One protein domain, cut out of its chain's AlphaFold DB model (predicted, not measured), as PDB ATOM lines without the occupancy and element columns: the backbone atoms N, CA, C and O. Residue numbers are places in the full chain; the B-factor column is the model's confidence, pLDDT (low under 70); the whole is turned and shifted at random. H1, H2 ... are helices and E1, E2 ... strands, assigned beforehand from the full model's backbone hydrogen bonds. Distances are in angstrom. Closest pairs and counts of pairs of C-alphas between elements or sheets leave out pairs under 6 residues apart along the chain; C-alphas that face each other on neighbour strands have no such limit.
ATOM      1  N   PRO A  40     246.497 208.437 131.575       74.81
ATOM      2  CA  PRO A  40     245.586 208.527 130.432       74.81
ATOM      3  C   PRO A  40     245.416 207.203 129.669       74.81
ATOM      4  O   PRO A  40     244.278 206.816 129.433       74.81
ATOM      5  N   LEU A  41     246.485 206.442 129.394       74.94
ATOM      6  CA  LEU A  41     246.381 205.135 128.715       74.94
ATOM      7  C   LEU A  41     245.501 204.149 129.499       74.94
ATOM      8  O   LEU A  41     244.655 203.474 128.924       74.94
ATOM      9  N   ILE A  42     245.640 204.109 130.829       74.25
ATOM     10  CA  ILE A  42     244.802 203.251 131.687       74.25
ATOM     11  C   ILE A  42     243.337 203.709 131.654       74.25
ATOM     12  O   ILE A  42     242.426 202.884 131.687       74.25
ATOM     13  N   GLN A  43     243.088 205.020 131.604       78.25
ATOM     14  CA  GLN A  43     241.730 205.552 131.483       78.25
ATOM     15  C   GLN A  43     241.108 205.233 130.120       78.25
ATOM     16  O   GLN A  43     239.928 204.882 130.077       78.25
ATOM     17  N   ASP A  44     241.884 205.298 129.040       84.19
ATOM     18  CA  ASP A  44     241.432 204.948 127.693       84.19
ATOM     19  C   ASP A  44     241.132 203.448 127.576       84.19
ATOM     20  O   ASP A  44     240.077 203.073 127.061       84.19
ATOM     21  N   GLU A  45     241.972 202.582 128.152       81.56
ATOM     22  CA  GLU A  45     241.704 201.141 128.248       81.56
ATOM     23  C   GLU A  45     240.430 200.840 129.051       81.56
ATOM     24  O   GLU A  45     239.592 200.045 128.619       81.56
ATOM     25  N   ILE A  46     240.234 201.498 130.201       82.06
ATOM     26  CA  ILE A  46     239.003 201.362 130.996       82.06
ATOM     27  C   ILE A  46     237.784 201.825 130.185       82.06
ATOM     28  O   ILE A  46     236.748 201.156 130.200       82.06
ATOM     29  N   ARG A  47     237.891 202.944 129.457       85.00
ATOM     30  CA  ARG A  47     236.809 203.468 128.611       85.00
ATOM     31  C   ARG A  47     236.459 202.486 127.490       85.00
ATOM     32  O   ARG A  47     235.279 202.191 127.309       85.00
ATOM     33  N   ALA A  48     237.458 201.936 126.799       86.12
ATOM     34  CA  ALA A  48     237.265 200.948 125.739       86.12
ATOM     35  C   ALA A  48     236.607 199.657 126.263       86.12
ATOM     36  O   ALA A  48     235.641 199.163 125.679       86.12
ATOM     37  N   LEU A  49     237.067 199.138 127.407       85.31
ATOM     38  CA  LEU A  49     236.480 197.951 128.035       85.31
ATOM     39  C   LEU A  49     235.039 198.187 128.506       85.31
ATOM     40  O   LEU A  49     234.207 197.288 128.386       85.31
ATOM     41  N   ASN A  50     234.723 199.382 129.013       85.06
ATOM     42  CA  ASN A  50     233.356 199.748 129.380       85.06
ATOM     43  C   ASN A  50     232.440 199.867 128.155       85.06
ATOM     44  O   ASN A  50     231.308 199.388 128.212       85.06
ATOM     45  N   ALA A  51     232.921 200.433 127.044       87.56
ATOM     46  CA  ALA A  51     232.163 200.491 125.793       87.56
ATOM     47  C   ALA A  51     231.822 199.080 125.275       87.56
ATOM     48  O   ALA A  51     230.655 198.783 125.020       87.56
ATOM     49  N   LEU A  52     232.807 198.175 125.247       85.62
ATOM     50  CA  LEU A  52     232.595 196.764 124.894       85.62
ATOM     51  C   LEU A  52     231.620 196.059 125.847       85.62
ATOM     52  O   LEU A  52     230.807 195.235 125.430       85.62
ATOM     53  N   LEU A  53     231.674 196.374 127.145       85.88
ATOM     54  CA  LEU A  53     230.745 195.811 128.124       85.88
ATOM     55  C   LEU A  53     229.299 196.247 127.837       85.88
ATOM     56  O   LEU A  53     228.396 195.412 127.924       85.88
ATOM     57  N   MET A  54     229.090 197.521 127.486       86.75
ATOM     58  CA  MET A  54     227.782 198.071 127.112       86.75
ATOM     59  C   MET A  54     227.233 197.424 125.840       86.75
ATOM     60  O   MET A  54     226.079 196.995 125.837       86.75
ATOM     61  N   GLU A  55     228.066 197.258 124.813       87.69
ATOM     62  CA  GLU A  55     227.697 196.537 123.589       87.69
ATOM     63  C   GLU A  55     227.265 195.097 123.901       87.69
ATOM     64  O   GLU A  55     226.211 194.632 123.464       87.69
ATOM     65  N   TYR A  56     228.021 194.398 124.752       86.81
ATOM     66  CA  TYR A  56     227.656 193.048 125.167       86.81
ATOM     67  C   TYR A  56     226.360 193.003 125.986       86.81
ATOM     68  O   TYR A  56     225.633 192.016 125.903       86.81
ATOM     69  N   TYR A  57     226.035 194.025 126.783       85.25
ATOM     70  CA  TYR A  57     224.732 194.075 127.455       85.25
ATOM     71  C   TYR A  57     223.584 194.236 126.463       85.25
ATOM     72  O   TYR A  57     222.602 193.506 126.583       85.25
ATOM     73  N   ALA A  58     223.718 195.136 125.486       88.25
ATOM     74  CA  ALA A  58     222.709 195.324 124.446       88.25
ATOM     75  C   ALA A  58     222.474 194.017 123.673       88.25
ATOM     76  O   ALA A  58     221.343 193.537 123.592       88.25
ATOM     77  N   ARG A  59     223.557 193.359 123.245       87.38
ATOM     78  CA  ARG A  59     223.486 192.080 122.530       87.38
ATOM     79  C   ARG A  59     222.887 190.950 123.370       87.38
ATOM     80  O   ARG A  59     222.173 190.109 122.838       87.38
ATOM     81  N   LEU A  60     223.120 190.920 124.687       87.38
ATOM     82  CA  LEU A  60     222.427 189.964 125.564       87.38
ATOM     83  C   LEU A  60     220.923 190.206 125.627       87.38
ATOM     84  O   LEU A  60     220.178 189.235 125.668       87.38
ATOM     85  N   ILE A  61     220.485 191.465 125.671       87.12
ATOM     86  CA  ILE A  61     219.055 191.801 125.697       87.12
ATOM     87  C   ILE A  61     218.395 191.348 124.393       87.12
ATOM     88  O   ILE A  61     217.312 190.769 124.427       87.12
ATOM     89  N   GLU A  62     219.050 191.572 123.254       88.50
ATOM     90  CA  GLU A  62     218.575 191.095 121.950       88.50
ATOM     91  C   GLU A  62     218.516 189.568 121.881       88.50
ATOM     92  O   GLU A  62     217.484 189.017 121.506       88.50
ATOM     93  N   LEU A  63     219.573 188.872 122.317       85.62
ATOM     94  CA  LEU A  63     219.588 187.407 122.383       85.62
ATOM     95  C   LEU A  63     218.480 186.865 123.296       85.62
ATOM     96  O   LEU A  63     217.804 185.911 122.926       85.62
ATOM     97  N   ASP A  64     218.268 187.476 124.464       81.19
ATOM     98  CA  ASP A  64     217.211 187.072 125.397       81.19
ATOM     99  C   ASP A  64     215.821 187.228 124.743       81.19
ATOM    100  O   ASP A  64     215.012 186.303 124.819       81.19
ATOM    101  N   LYS A  65     215.574 188.329 124.016       83.56
ATOM    102  CA  LYS A  65     214.327 188.543 123.255       83.56
ATOM    103  C   LYS A  65     214.146 187.533 122.122       83.56
ATOM    104  O   LYS A  65     213.056 186.996 121.959       83.56
ATOM    105  N   LEU A  66     215.193 187.255 121.343       82.31
ATOM    106  CA  LEU A  66     215.131 186.290 120.239       82.31
ATOM    107  C   LEU A  66     214.860 184.869 120.738       82.31
ATOM    108  O   LEU A  66     214.086 184.135 120.122       82.31
ATOM    109  N   ILE A  67     215.454 184.489 121.873       79.06
ATOM    110  CA  ILE A  67     215.167 183.209 122.528       79.06
ATOM    111  C   ILE A  67     213.701 183.158 122.973       79.06
ATOM    112  O   ILE A  67     213.054 182.132 122.773       79.06
ATOM    113  N   GLU A  68     213.165 184.237 123.548       76.56
ATOM    114  CA  GLU A  68     211.761 184.307 123.973       76.56
ATOM    115  C   GLU A  68     210.784 184.239 122.789       76.56
ATOM    116  O   GLU A  68     209.855 183.435 122.838       76.56
ATOM    117  N   LEU A  69     211.037 184.973 121.702       77.69
ATOM    118  CA  LEU A  69     210.231 184.921 120.473       77.69
ATOM    119  C   LEU A  69     210.237 183.529 119.841       77.69
ATOM    120  O   LEU A  69     209.192 182.984 119.490       77.69
ATOM    121  N   SER A  70     211.415 182.916 119.742       74.19
ATOM    122  CA  SER A  70     211.543 181.558 119.212       74.19
ATOM    123  C   SER A  70     210.842 180.541 120.120       74.19
ATOM    124  O   SER A  70     210.256 179.571 119.646       74.19
ATOM    125  N   ALA A  71     210.861 180.770 121.437       68.81
ATOM    126  CA  ALA A  71     210.133 179.948 122.393       68.81
ATOM    127  C   ALA A  71     208.621 180.077 122.264       68.81
ATOM    128  O   ALA A  71     207.917 179.085 122.427       68.81
ATOM    129  N   GLU A  72     208.130 181.282 122.006       71.44
ATOM    130  CA  GLU A  72     206.720 181.544 121.766       71.44
ATOM    131  C   GLU A  72     206.252 180.884 120.469       71.44
ATOM    132  O   GLU A  72     205.280 180.134 120.514       71.44
ATOM    133  N   ALA A  73     207.002 181.034 119.373       69.31
ATOM    134  CA  ALA A  73     206.724 180.363 118.102       69.31
ATOM    135  C   ALA A  73     206.633 178.833 118.254       69.31
ATOM    136  O   ALA A  73     205.732 178.203 117.714       69.31
ATOM    137  N   LEU A  74     207.521 178.235 119.056       67.88
ATOM    138  CA  LEU A  74     207.502 176.797 119.357       67.88
ATOM    139  C   LEU A  74     206.343 176.365 120.277       67.88
ATOM    140  O   LEU A  74     206.036 175.175 120.341       67.88
ATOM    141  N   ARG A  75     205.739 177.285 121.042       66.19
ATOM    142  CA  ARG A  75     204.569 177.002 121.897       66.19
ATOM    143  C   ARG A  75     203.265 177.144 121.125       66.19
ATOM    144  O   ARG A  75     202.387 176.305 121.294       66.19
ATOM    145  N   THR A  76     203.130 178.193 120.319       62.47
ATOM    146  CA  THR A  76     201.925 178.450 119.515       62.47
ATOM    147  C   THR A  76     201.732 177.395 118.441       62.47
ATOM    148  O   THR A  76     200.604 177.070 118.094       62.47
ATOM    149  N   SER A  77     202.825 176.808 117.960       58.75
ATOM    150  CA  SER A  77     202.794 175.803 116.911       58.75
ATOM    151  C   SER A  77     202.456 174.386 117.382       58.75
ATOM    152  O   SER A  77     202.591 173.442 116.602       58.75
ATOM    153  N   GLN A  78     202.099 174.199 118.655       57.62
ATOM    154  CA  GLN A  78     201.789 172.877 119.188       57.62
ATOM    155  C   GLN A  78     200.320 172.498 118.989       57.62
ATOM    156  O   GLN A  78     199.436 173.298 119.298       57.62
ATOM    157  N   PRO A  79     200.030 171.260 118.553       52.03
ATOM    158  CA  PRO A  79     198.658 170.787 118.443       52.03
ATOM    159  C   PRO A  79     197.995 170.696 119.827       52.03
ATOM    160  O   PRO A  79     198.575 170.197 120.789       52.03
ATOM    161  N   ILE A  80     196.728 171.113 119.906       52.19
ATOM    162  CA  ILE A  80     195.923 171.223 121.142       52.19
ATOM    163  C   ILE A  80     195.580 169.844 121.781       52.19
ATOM    164  O   ILE A  80     194.971 169.774 122.845       52.19
ATOM    165  N   GLY A  81     196.010 168.717 121.199       51.12
ATOM    166  CA  GLY A  81     195.744 167.360 121.704       51.12
ATOM    167  C   GLY A  81     197.012 166.593 122.086       51.12
ATOM    168  O   GLY A  81     197.971 166.584 121.328       51.12
ATOM    169  N   MET A  82     197.019 165.902 123.237       47.81
ATOM    170  CA  MET A  82     198.189 165.191 123.806       47.81
ATOM    171  C   MET A  82     198.495 163.805 123.190       47.81
ATOM    172  O   MET A  82     199.493 163.175 123.545       47.81
ATOM    173  N   TYR A  83     197.632 163.280 122.315       40.59
ATOM    174  CA  TYR A  83     197.771 161.921 121.776       40.59
ATOM    175  C   TYR A  83     198.671 161.909 120.537       40.59
ATOM    176  O   TYR A  83     198.310 162.462 119.503       40.59
ATOM    177  N   HIS A  84     199.846 161.280 120.646       45.94
ATOM    178  CA  HIS A  84     200.853 161.174 119.573       45.94
ATOM    179  C   HIS A  84     201.324 162.510 118.976       45.94
ATOM    180  O   HIS A  84     201.979 162.533 117.933       45.94
ATOM    181  N   SER A  85     201.043 163.616 119.661       54.97
ATOM    182  CA  SER A  85     201.550 164.931 119.326       54.97
ATOM    183  C   SER A  85     203.009 165.053 119.732       54.97
ATOM    184  O   SER A  85     203.442 164.616 120.805       54.97
ATOM    185  N   ILE A  86     203.782 165.636 118.829       53.75
ATOM    186  CA  ILE A  86     205.122 166.095 119.145       53.75
ATOM    187  C   ILE A  86     204.988 167.451 119.804       53.75
ATOM    188  O   ILE A  86     204.310 168.340 119.302       53.75
ATOM    189  N   ASP A  87     205.617 167.549 120.961       58.41
ATOM    190  CA  ASP A  87     205.636 168.705 121.835       58.41
ATOM    191  C   ASP A  87     207.100 169.153 121.949       58.41
ATOM    192  O   ASP A  87     208.044 168.363 121.896       58.41
ATOM    193  N   VAL A  88     207.321 170.448 122.059       56.81
ATOM    194  CA  VAL A  88     208.609 171.061 122.352       56.81
ATOM    195  C   VAL A  88     208.740 171.231 123.865       56.81
ATOM    196  O   VAL A  88     208.156 172.139 124.462       56.81
ATOM    197  N   ARG A  89     209.602 170.431 124.503       61.75
ATOM    198  CA  ARG A  89     209.920 170.614 125.925       61.75
ATOM    199  C   ARG A  89     211.208 171.389 126.146       61.75
ATOM    200  O   ARG A  89     212.303 170.990 125.755       61.75
ATOM    201  N   TRP A  90     211.077 172.428 126.957       56.75
ATOM    202  CA  TRP A  90     212.169 173.055 127.691       56.75
ATOM    203  C   TRP A  90     212.490 172.155 128.891       56.75
ATOM    204  O   TRP A  90     211.636 171.954 129.759       56.75
ATOM    205  N   TRP A  91     213.672 171.534 128.961       49.75
ATOM    206  CA  TRP A  91     213.977 170.660 130.101       49.75
ATOM    207  C   TRP A  91     214.043 171.464 131.417       49.75
ATOM    208  O   TRP A  91     215.016 172.165 131.678       49.75
ATOM    209  N   LYS A  92     213.005 171.236 132.244       38.84
ATOM    210  CA  LYS A  92     212.722 171.639 133.640       38.84
ATOM    211  C   LYS A  92     212.436 173.131 133.911       38.84
ATOM    212  O   LYS A  92     213.339 173.932 134.089       38.84
ATOM    213  N   LEU A  93     211.158 173.414 134.196       37.22
ATOM    214  CA  LEU A  93     210.656 174.584 134.948       37.22
ATOM    215  C   LEU A  93     211.144 174.645 136.418       37.22
ATOM    216  O   LEU A  93     210.894 175.629 137.106       37.22
ATOM    217  N   LYS A  94     211.820 173.602 136.927       33.84
ATOM    218  CA  LYS A  94     212.395 173.559 138.285       33.84
ATOM    219  C   LYS A  94     213.884 173.198 138.252       33.84
ATOM    220  O   LYS A  94     214.247 172.086 137.867       33.84
ATOM    221  N   GLY A  95     214.725 174.128 138.702       44.09
ATOM    222  CA  GLY A  95     216.190 174.023 138.728       44.09
ATOM    223  C   GLY A  95     216.862 175.298 138.205       44.09
ATOM    224  O   GLY A  95     216.266 176.041 137.434       44.09
ATOM    225  N   GLY A  96     218.094 175.561 138.648       42.50
ATOM    226  CA  GLY A  96     218.733 176.887 138.605       42.50
ATOM    227  C   GLY A  96     219.205 177.438 137.254       42.50
ATOM    228  O   GLY A  96     220.015 178.356 137.269       42.50
ATOM    229  N   ASP A  97     218.752 176.922 136.106       54.56
ATOM    230  CA  ASP A  97     219.223 177.431 134.810       54.56
ATOM    231  C   ASP A  97     218.075 177.612 133.805       54.56
ATOM    232  O   ASP A  97     217.670 176.673 133.119       54.56
ATOM    233  N   LYS A  98     217.554 178.848 133.731       57.22
ATOM    234  CA  LYS A  98     216.459 179.300 132.839       57.22
ATOM    235  C   LYS A  98     216.763 179.061 131.343       57.22
ATOM    236  O   LYS A  98     215.853 179.102 130.526       57.22
ATOM    237  N   TRP A  99     218.019 178.793 130.980       60.38
ATOM    238  CA  TRP A  99     218.524 178.848 129.600       60.38
ATOM    239  C   TRP A  99     218.986 177.492 129.053       60.38
ATOM    240  O   TRP A  99     219.964 177.418 128.310       60.38
ATOM    241  N   ARG A 100     218.328 176.392 129.435       65.69
ATOM    242  CA  ARG A 100     218.612 175.071 128.851       65.69
ATOM    243  C   ARG A 100     218.051 174.966 127.435       65.69
ATOM    244  O   ARG A 100     216.952 175.437 127.166       65.69
ATOM    245  N   THR A 101     218.799 174.297 126.560       66.19
ATOM    246  CA  THR A 101     218.393 174.038 125.177       66.19
ATOM    247  C   THR A 101     217.069 173.258 125.140       66.19
ATOM    248  O   THR A 101     216.983 172.203 125.781       66.19
ATOM    249  N   PRO A 102     216.038 173.756 124.438       67.50
ATOM    250  CA  PRO A 102     214.793 173.020 124.234       67.50
ATOM    251  C   PRO A 102     215.010 171.799 123.336       67.50
ATOM    252  O   PRO A 102     215.932 171.763 122.522       67.50
ATOM    253  N   VAL A 103     214.169 170.778 123.499       68.38
ATOM    254  CA  VAL A 103     214.245 169.519 122.744       68.38
ATOM    255  C   VAL A 103     212.836 169.087 122.340       68.38
ATOM    256  O   VAL A 103     211.902 169.222 123.133       68.38
ATOM    257  N   LEU A 104     212.684 168.525 121.138       67.44
ATOM    258  CA  LEU A 104     211.441 167.853 120.745       67.44
ATOM    259  C   LEU A 104     211.222 166.615 121.599       67.44
ATOM    260  O   LEU A 104     212.126 165.796 121.781       67.44
ATOM    261  N   VAL A 105     210.000 166.449 122.077       67.62
ATOM    262  CA  VAL A 105     209.550 165.265 122.790       67.62
ATOM    263  C   VAL A 105     208.293 164.697 122.145       67.62
ATOM    264  O   VAL A 105     207.432 165.422 121.659       67.62
ATOM    265  N   CYS A 106     208.183 163.378 122.152       65.50
ATOM    266  CA  CYS A 106     206.934 162.685 121.903       65.50
ATOM    267  C   CYS A 106     206.350 162.237 123.243       65.50
ATOM    268  O   CYS A 106     207.064 161.767 124.137       65.50
ATOM    269  N   TRP A 107     205.039 162.388 123.389       66.12
ATOM    270  CA  TRP A 107     204.324 161.874 124.546       66.12
ATOM    271  C   TRP A 107     203.977 160.408 124.323       66.12
ATOM    272  O   TRP A 107     203.257 160.053 123.389       66.12
ATOM    273  N   ILE A 108     204.512 159.549 125.189       68.88
ATOM    274  CA  ILE A 108     204.312 158.104 125.113       68.88
ATOM    275  C   ILE A 108     203.510 157.652 126.337       68.88
ATOM    276  O   ILE A 108     203.916 157.974 127.463       68.88
ATOM    277  N   PRO A 109     202.407 156.902 126.147       75.94
ATOM    278  CA  PRO A 109     201.687 156.296 127.254       75.94
ATOM    279  C   PRO A 109     202.559 155.230 127.920       75.94
ATOM    280  O   PRO A 109     203.151 154.373 127.262       75.94
ATOM    281  N   GLN A 110     202.662 155.291 129.241       77.69
ATOM    282  CA  GLN A 110     203.219 154.213 130.046       77.69
ATOM    283  C   GLN A 110     202.167 153.122 130.282       77.69
ATOM    284  O   GLN A 110     200.971 153.342 130.105       77.69
ATOM    285  N   ALA A 111     202.611 151.949 130.741       78.88
ATOM    286  CA  ALA A 111     201.727 150.824 131.059       78.88
ATOM    287  C   ALA A 111     200.647 151.160 132.112       78.88
ATOM    288  O   ALA A 111     199.600 150.528 132.142       78.88
ATOM    289  N   ASN A 112     200.885 152.172 132.951       82.00
ATOM    290  CA  ASN A 112     199.948 152.688 133.956       82.00
ATOM    291  C   ASN A 112     199.024 153.810 133.423       82.00
ATOM    292  O   ASN A 112     198.353 154.465 134.214       82.00
ATOM    293  N   GLY A 113     199.037 154.091 132.116       74.50
ATOM    294  CA  GLY A 113     198.267 155.173 131.494       74.50
ATOM    295  C   GLY A 113     198.856 156.579 131.676       74.50
ATOM    296  O   GLY A 113     198.337 157.531 131.096       74.50
ATOM    297  N   VAL A 114     199.951 156.743 132.427       76.12
ATOM    298  CA  VAL A 114     200.628 158.040 132.590       76.12
ATOM    299  C   VAL A 114     201.384 158.389 131.311       76.12
ATOM    300  O   VAL A 114     202.194 157.607 130.813       76.12
ATOM    301  N   MET A 115     201.172 159.592 130.781       70.94
ATOM    302  CA  MET A 115     201.931 160.083 129.632       70.94
ATOM    303  C   MET A 115     203.313 160.555 130.087       70.94
ATOM    304  O   MET A 115     203.431 161.367 131.006       70.94
ATOM    305  N   THR A 116     204.370 160.087 129.420       70.94
ATOM    306  CA  THR A 116     205.733 160.577 129.666       70.94
ATOM    307  C   THR A 116     206.385 161.142 128.414       70.94
ATOM    308  O   THR A 116     206.251 160.557 127.338       70.94
ATOM    309  N   PRO A 117     207.101 162.273 128.538       71.19
ATOM    310  CA  PRO A 117     207.817 162.860 127.421       71.19
ATOM    311  C   PRO A 117     209.099 162.065 127.159       71.19
ATOM    312  O   PRO A 117     209.926 161.896 128.062       71.19
ATOM    313  N   LYS A 118     209.306 161.615 125.923       70.62
ATOM    314  CA  LYS A 118     210.590 161.065 125.475       70.62
ATOM    315  C   LYS A 118     211.173 161.930 124.365       70.62
ATOM    316  O   LYS A 118     210.414 162.343 123.497       70.62
ATOM    317  N   PRO A 119     212.488 162.211 124.364       70.69
ATOM    318  CA  PRO A 119     213.121 162.934 123.268       70.69
ATOM    319  C   PRO A 119     212.844 162.263 121.921       70.69
ATOM    320  O   PRO A 119     212.975 161.044 121.798       70.69
ATOM    321  N   VAL A 120     212.476 163.058 120.921       67.50
ATOM    322  CA  VAL A 120     212.282 162.576 119.551       67.50
ATOM    323  C   VAL A 120     213.650 162.323 118.924       67.50
ATOM    324  O   VAL A 120     214.532 163.181 118.972       67.50
ATOM    325  N   SER A 121     213.840 161.140 118.336       65.56
ATOM    326  CA  SER A 121     215.058 160.862 117.571       65.56
ATOM    327  C   SER A 121     215.070 161.689 116.273       65.56
ATOM    328  O   SER A 121     213.995 161.888 115.699       65.56
ATOM    329  N   PRO A 122     216.236 162.112 115.756       60.44
ATOM    330  CA  PRO A 122     216.327 162.859 114.494       60.44
ATOM    331  C   PRO A 122     215.705 162.139 113.285       60.44
ATOM    332  O   PRO A 122     215.309 162.772 112.318       60.44
ATOM    333  N   ASN A 123     215.600 160.807 113.340       58.56
ATOM    334  CA  ASN A 123     215.087 159.979 112.246       58.56
ATOM    335  C   ASN A 123     213.585 159.672 112.376       58.56
ATOM    336  O   ASN A 123     213.049 158.831 111.650       58.56
ATOM    337  N   THR A 124     212.897 160.294 113.334       59.91
ATOM    338  CA  THR A 124     211.478 160.026 113.569       59.91
ATOM    339  C   THR A 124     210.665 160.707 112.474       59.91
ATOM    340  O   THR A 124     210.599 161.929 112.426       59.91
ATOM    341  N   LYS A 125     210.020 159.925 111.599       54.38
ATOM    342  CA  LYS A 125     209.074 160.468 110.615       54.38
ATOM    343  C   LYS A 125     207.827 160.960 111.336       54.38
ATOM    344  O   LYS A 125     206.965 160.172 111.724       54.38
ATOM    345  N   ILE A 126     207.750 162.266 111.524       55.66
ATOM    346  CA  ILE A 126     206.589 162.930 112.093       55.66
ATOM    347  C   ILE A 126     205.574 163.105 110.976       55.66
ATOM    348  O   ILE A 126     205.840 163.769 109.979       55.66
ATOM    349  N   LYS A 127     204.413 162.467 111.119       52.12
ATOM    350  CA  LYS A 127     203.307 162.691 110.192       52.12
ATOM    351  C   LYS A 127     202.779 164.102 110.432       52.12
ATOM    352  O   LYS A 127     202.434 164.422 111.566       52.12
ATOM    353  N   GLN A 128     202.713 164.913 109.377       52.59
ATOM    354  CA  GLN A 128     201.997 166.187 109.416       52.59
ATOM    355  C   GLN A 128     200.561 165.905 109.853       52.59
ATOM    356  O   GLN A 128     199.841 165.146 109.201       52.59
ATOM    357  N   THR A 129     200.171 166.451 110.998       51.00
ATOM    358  CA  THR A 129     198.782 166.427 111.435       51.00
ATOM    359  C   THR A 129     198.105 167.707 110.949       51.00
ATOM    360  O   THR A 129     198.730 168.765 110.969       51.00
ATOM    361  N   PRO A 130     196.822 167.658 110.561       49.81
ATOM    362  CA  PRO A 130     196.074 168.837 110.103       49.81
ATOM    363  C   PRO A 130     195.843 169.897 111.199       49.81
ATOM    364  O   PRO A 130     195.210 170.911 110.942       49.81
ATOM    365  N   TYR A 131     196.336 169.652 112.417       49.19
ATOM    366  CA  TYR A 131     196.206 170.513 113.594       49.19
ATOM    367  C   TYR A 131     197.561 171.051 114.092       49.19
ATOM    368  O   TYR A 131     197.628 171.616 115.181       49.19
ATOM    369  N   SER A 132     198.644 170.797 113.353       52.94
ATOM    370  CA  SER A 132     200.005 171.232 113.672       52.94
ATOM    371  C   SER A 132     200.491 172.159 112.569       52.94
ATOM    372  O   SER A 132     200.902 171.688 111.510       52.94
ATOM    373  N   ASP A 133     200.475 173.467 112.825       50.97
ATOM    374  CA  ASP A 133     200.927 174.469 111.850       50.97
ATOM    375  C   ASP A 133     202.449 174.431 111.619       50.97
ATOM    376  O   ASP A 133     202.935 174.906 110.592       50.97
ATOM    377  N   LEU A 134     203.226 173.823 112.529       57.16
ATOM    378  CA  LEU A 134     204.642 173.551 112.282       57.16
ATOM    379  C   LEU A 134     204.863 172.155 111.695       57.16
ATOM    380  O   LEU A 134     204.566 171.138 112.325       57.16
ATOM    381  N   ASN A 135     205.496 172.114 110.522       64.44
ATOM    382  CA  ASN A 135     206.160 170.915 110.022       64.44
ATOM    383  C   ASN A 135     207.349 170.550 110.942       64.44
ATOM    384  O   ASN A 135     207.984 171.434 111.522       64.44
ATOM    385  N   TYR A 136     207.679 169.259 111.057       66.25
ATOM    386  CA  TYR A 136     208.825 168.777 111.841       66.25
ATOM    387  C   TYR A 136     210.124 169.483 111.474       66.25
ATOM    388  O   TYR A 136     210.861 169.892 112.367       66.25
ATOM    389  N   ASP A 137     210.353 169.680 110.177       70.44
ATOM    390  CA  ASP A 137     211.556 170.333 109.664       70.44
ATOM    391  C   ASP A 137     211.681 171.758 110.229       70.44
ATOM    392  O   ASP A 137     212.695 172.098 110.838       70.44
ATOM    393  N   ASN A 138     210.595 172.537 110.191       73.44
ATOM    394  CA  ASN A 138     210.536 173.890 110.754       73.44
ATOM    395  C   ASN A 138     210.740 173.885 112.282       73.44
ATOM    396  O   ASN A 138     211.397 174.768 112.834       73.44
ATOM    397  N   ALA A 139     210.209 172.877 112.987       71.00
ATOM    398  CA  ALA A 139     210.409 172.722 114.429       71.00
ATOM    399  C   ALA A 139     211.873 172.422 114.763       71.00
ATOM    400  O   ALA A 139     212.430 172.981 115.709       71.00
ATOM    401  N   THR A 140     212.512 171.548 113.984       73.25
ATOM    402  CA  THR A 140     213.930 171.222 114.150       73.25
ATOM    403  C   THR A 140     214.833 172.403 113.817       73.25
ATOM    404  O   THR A 140     215.799 172.639 114.543       73.25
ATOM    405  N   GLU A 141     214.490 173.185 112.793       78.62
ATOM    406  CA  GLU A 141     215.205 174.401 112.417       78.62
ATOM    407  C   GLU A 141     215.129 175.452 113.532       78.62
ATOM    408  O   GLU A 141     216.166 175.898 114.027       78.62
ATOM    409  N   LEU A 142     213.925 175.768 114.024       75.69
ATOM    410  CA  LEU A 142     213.746 176.698 115.145       75.69
ATOM    411  C   LEU A 142     214.480 176.234 116.407       75.69
ATOM    412  O   LEU A 142     215.061 177.048 117.123       75.69
ATOM    413  N   LEU A 143     214.510 174.932 116.688       77.00
ATOM    414  CA  LEU A 143     215.272 174.406 117.820       77.00
ATOM    415  C   LEU A 143     216.782 174.519 117.637       77.00
ATOM    416  O   LEU A 143     217.482 174.777 118.619       77.00
ATOM    417  N   SER A 144     217.281 174.348 116.412       81.94
ATOM    418  CA  SER A 144     218.684 174.612 116.092       81.94
ATOM    419  C   SER A 144     219.014 176.081 116.330       81.94
ATOM    420  O   SER A 144     219.961 176.380 117.053       81.94
ATOM    421  N   ILE A 145     218.173 176.991 115.832       83.75
ATOM    422  CA  ILE A 145     218.326 178.435 116.036       83.75
ATOM    423  C   ILE A 145     218.354 178.761 117.534       83.75
ATOM    424  O   ILE A 145     219.288 179.400 118.015       83.75
ATOM    425  N   VAL A 146     217.390 178.267 118.318       80.00
ATOM    426  CA  VAL A 146     217.357 178.508 119.771       80.00
ATOM    427  C   VAL A 146     218.590 177.944 120.469       80.00
ATOM    428  O   VAL A 146     219.133 178.573 121.381       80.00
ATOM    429  N   ARG A 147     219.052 176.757 120.065       81.81
ATOM    430  CA  ARG A 147     220.281 176.166 120.597       81.81
ATOM    431  C   ARG A 147     221.476 177.078 120.349       81.81
ATOM    432  O   ARG A 147     222.232 177.321 121.292       81.81
ATOM    433  N   ASP A 148     221.627 177.580 119.132       84.94
ATOM    434  CA  ASP A 148     222.740 178.443 118.746       84.94
ATOM    435  C   ASP A 148     222.686 179.782 119.490       84.94
ATOM    436  O   ASP A 148     223.691 180.193 120.075       84.94
ATOM    437  N   LEU A 149     221.499 180.384 119.624       85.06
ATOM    438  CA  LEU A 149     221.283 181.595 120.424       85.06
ATOM    439  C   LEU A 149     221.659 181.391 121.902       85.06
ATOM    440  O   LEU A 149     222.313 182.238 122.515       85.06
ATOM    441  N   ILE A 150     221.298 180.249 122.500       82.94
ATOM    442  CA  ILE A 150     221.666 179.908 123.885       82.94
ATOM    443  C   ILE A 150     223.185 179.728 124.030       82.94
ATOM    444  O   ILE A 150     223.775 180.158 125.032       82.94
ATOM    445  N   LEU A 151     223.835 179.089 123.053       86.12
ATOM    446  CA  LEU A 151     225.288 178.915 123.044       86.12
ATOM    447  C   LEU A 151     226.007 180.260 122.905       86.12
ATOM    448  O   LEU A 151     226.936 180.526 123.677       86.12
ATOM    449  N   GLU A 152     225.545 181.124 122.002       87.75
ATOM    450  CA  GLU A 152     226.064 182.481 121.829       87.75
ATOM    451  C   GLU A 152     225.903 183.284 123.121       87.75
ATOM    452  O   GLU A 152     226.878 183.831 123.641       87.75
ATOM    453  N   ARG A 153     224.715 183.253 123.732       87.25
ATOM    454  CA  ARG A 153     224.442 183.888 125.026       87.25
ATOM    455  C   ARG A 153     225.418 183.427 126.108       87.25
ATOM    456  O   ARG A 153     225.960 184.246 126.859       87.25
ATOM    457  N   LYS A 154     225.674 182.118 126.209       86.62
ATOM    458  CA  LYS A 154     226.624 181.547 127.179       86.62
ATOM    459  C   LYS A 154     228.055 182.016 126.910       86.62
ATOM    460  O   LYS A 154     228.774 182.349 127.856       86.62
ATOM    461  N   ALA A 155     228.474 182.057 125.647       88.31
ATOM    462  CA  ALA A 155     229.785 182.564 125.256       88.31
ATOM    463  C   ALA A 155     229.933 184.055 125.596       88.31
ATOM    464  O   ALA A 155     230.939 184.467 126.178       88.31
ATOM    465  N   LEU A 156     228.901 184.850 125.321       89.31
ATOM    466  CA  LEU A 156     228.901 186.287 125.559       89.31
ATOM    467  C   LEU A 156     228.915 186.621 127.059       89.31
ATOM    468  O   LEU A 156     229.687 187.475 127.495       89.31
ATOM    469  N   ARG A 157     228.186 185.861 127.891       87.69
ATOM    470  CA  ARG A 157     228.276 185.944 129.364       87.69
ATOM    471  C   ARG A 157     229.686 185.659 129.886       87.69
ATOM    472  O   ARG A 157     230.163 186.376 130.765       87.69
ATOM    473  N   LYS A 158     230.378 184.653 129.335       89.69
ATOM    474  CA  LYS A 158     231.781 184.368 129.690       89.69
ATOM    475  C   LYS A 158     232.703 185.531 129.315       89.69
ATOM    476  O   LYS A 158     233.533 185.931 130.130       89.69
ATOM    477  N   ARG A 159     232.534 186.108 128.118       88.44
ATOM    478  CA  ARG A 159     233.300 187.286 127.674       88.44
ATOM    479  C   ARG A 159     233.059 188.494 128.585       88.44
ATOM    480  O   ARG A 159     234.025 189.098 129.039       88.44
ATOM    481  N   GLN A 160     231.807 188.784 128.951       87.38
ATOM    482  CA  GLN A 160     231.487 189.830 129.935       87.38
ATOM    483  C   GLN A 160     232.180 189.595 131.281       87.38
ATOM    484  O   GLN A 160     232.728 190.526 131.867       87.38
ATOM    485  N   GLN A 161     232.172 188.359 131.787       89.25
ATOM    486  CA  GLN A 161     232.829 188.031 133.051       89.25
ATOM    487  C   GLN A 161     234.347 188.255 132.985       89.25
ATOM    488  O   GLN A 161     234.920 188.777 133.942       89.25
ATOM    489  N   SER A 162     234.974 187.915 131.856       90.62
ATOM    490  CA  SER A 162     236.391 188.185 131.602       90.62
ATOM    491  C   SER A 162     236.689 189.689 131.584       90.62
ATOM    492  O   SER A 162     237.557 190.133 132.332       90.62
ATOM    493  N   ILE A 163     235.904 190.496 130.858       87.94
ATOM    494  CA  ILE A 163     236.063 191.963 130.835       87.94
ATOM    495  C   ILE A 163     235.908 192.561 132.239       87.94
ATOM    496  O   ILE A 163     236.738 193.359 132.670       87.94
ATOM    497  N   ARG A 164     234.900 192.128 133.009       87.38
ATOM    498  CA  ARG A 164     234.714 192.569 134.404       87.38
ATOM    499  C   ARG A 164     235.880 192.181 135.318       87.38
ATOM    500  O   ARG A 164     236.094 192.834 136.338       87.38
ATOM    501  N   ALA A 165     236.589 191.091 135.031       88.75
ATOM    502  CA  ALA A 165     237.797 190.727 135.766       88.75
ATOM    503  C   ALA A 165     238.971 191.639 135.377       88.75
ATOM    504  O   ALA A 165     239.673 192.129 136.261       88.75
ATOM    505  N   SER A 166     239.131 191.933 134.083       85.50
ATOM    506  CA  SER A 166     240.138 192.874 133.578       85.50
ATOM    507  C   SER A 166     239.955 194.279 134.152       85.50
ATOM    508  O   SER A 166     240.914 194.836 134.678       85.50
ATOM    509  N   LEU A 167     238.725 194.807 134.164       86.06
ATOM    510  CA  LEU A 167     238.401 196.104 134.772       86.06
ATOM    511  C   LEU A 167     238.795 196.152 136.256       86.06
ATOM    512  O   LEU A 167     239.537 197.037 136.670       86.06
ATOM    513  N   ARG A 168     238.416 195.132 137.040       85.00
ATOM    514  CA  ARG A 168     238.803 195.034 138.460       85.00
ATOM    515  C   ARG A 168     240.318 195.006 138.668       85.00
ATOM    516  O   ARG A 168     240.809 195.513 139.676       85.00
ATOM    517  N   ASN A 169     241.068 194.397 137.754       85.38
ATOM    518  CA  ASN A 169     242.527 194.368 137.829       85.38
ATOM    519  C   ASN A 169     243.150 195.727 137.479       85.38
ATOM    520  O   ASN A 169     244.105 196.132 138.143       85.38
ATOM    521  N   LEU A 170     242.614 196.433 136.480       82.00
ATOM    522  CA  LEU A 170     243.055 197.786 136.125       82.00
ATOM    523  C   LEU A 170     242.779 198.781 137.259       82.00
ATOM    524  O   LEU A 170     243.677 199.537 137.626       82.00
ATOM    525  N   ASP A 171     241.611 198.703 137.899       77.56
ATOM    526  CA  ASP A 171     241.278 199.543 139.057       77.56
ATOM    527  C   ASP A 171     242.245 199.319 140.228       77.56
ATOM    528  O   ASP A 171     242.760 200.276 140.810       77.56
ATOM    529  N   LYS A 172     242.581 198.057 140.531       80.00
ATOM    530  CA  LYS A 172     243.588 197.727 141.556       80.00
ATOM    531  C   LYS A 172     244.962 198.310 141.225       80.00
ATOM    532  O   LYS A 172     245.649 198.790 142.125       80.00
ATOM    533  N   LYS A 173     245.387 198.260 139.957       76.38
ATOM    534  CA  LYS A 173     246.661 198.855 139.516       76.38
ATOM    535  C   LYS A 173     246.646 200.378 139.666       76.38
ATOM    536  O   LYS A 173     247.606 200.936 140.188       76.38
ATOM    537  N   LYS A 174     245.548 201.034 139.273       75.38
ATOM    538  CA  LYS A 174     245.357 202.483 139.424       75.38
ATOM    539  C   LYS A 174     245.443 202.917 140.890       75.38
ATOM    540  O   LYS A 174     246.113 203.901 141.191       75.38
ATOM    541  N   LEU A 175     244.812 202.165 141.793       72.94
ATOM    542  CA  LEU A 175     244.826 202.451 143.229       72.94
ATOM    543  C   LEU A 175     246.241 202.334 143.819       72.94
ATOM    544  O   LEU A 175     246.711 203.269 144.461       72.94
ATOM    545  N   LYS A 176     246.971 201.260 143.487       77.06
ATOM    546  CA  LYS A 176     248.385 201.098 143.877       77.06
ATOM    547  C   LYS A 176     249.272 202.232 143.364       77.06
ATOM    548  O   LYS A 176     250.130 202.724 144.089       77.06
ATOM    549  N   PHE A 177     249.077 202.659 142.117       75.00
ATOM    550  CA  PHE A 177     249.839 203.777 141.566       75.00
ATOM    551  C   PHE A 177     249.556 205.084 142.315       75.00
ATOM    552  O   PHE A 177     250.487 205.822 142.632       75.00
ATOM    553  N   HIS A 178     248.291 205.351 142.650       73.31
ATOM    554  CA  HIS A 178     247.922 206.517 143.449       73.31
ATOM    555  C   HIS A 178     248.605 206.501 144.825       73.31
ATOM    556  O   HIS A 178     249.154 207.519 145.238       73.31
ATOM    557  N   GLU A 179     248.628 205.360 145.518       76.31
ATOM    558  CA  GLU A 179     249.322 205.208 146.807       76.31
ATOM    559  C   GLU A 179     250.826 205.502 146.696       76.31
ATOM    560  O   GLU A 179     251.374 206.250 147.510       76.31
ATOM    561  N   ILE A 180     251.487 204.963 145.664       75.81
ATOM    562  CA  ILE A 180     252.909 205.219 145.394       75.81
ATOM    563  C   ILE A 180     253.137 206.710 145.135       75.81
ATOM    564  O   ILE A 180     254.017 207.305 145.756       75.81
TER     565      ILE A 180
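This is residues 40 to 180 of the 204 residues of an uncharacterized protein of Sulfuriferula nivalis (UniProt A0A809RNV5). A small antiparallel sheet, E1 E2 E3 in order, forms a head at one end of two long helices, H1 and H2, lying side by side. The printed part has 141 residues, mostly helix, with H1 E1 E2 E3 H2 along the chain. It is an extended rod, 76 by 30 by 24 A, radius of gyration of the C-alphas 22.5 A.

E1 is residues 86 to 89, E2 103 to 109, E3 115 to 119. H1, residues 40 to 76, begins at C-alpha (245.586, 208.527, 130.432) and spans 54.1 A. H2, residues 136 to 180, spans 66.3 A, ending at (252.909, 205.219, 145.394).

The sheet is a meander, successive antiparallel hairpins; N 87 and O 105, 2.9 A, and N 106 and O 118, 2.8 A, are within hydrogen-bond range, as is every O i to N i+4 pair in both helices. H2 is on the sheet; H1 only grazes it. H1 and H2 touch, opposite ways, at a shallow tilt of 21 degrees; the closest C-alphas are Ile 67 and Val 146, 5.9 A.

The printed part has no cut. Links E1 to E2 and E3 to H2 are long. In the model, 54 printed residues have pLDDT under 70, namely residue 71, residues 73 to 108 and residues 120 to 136.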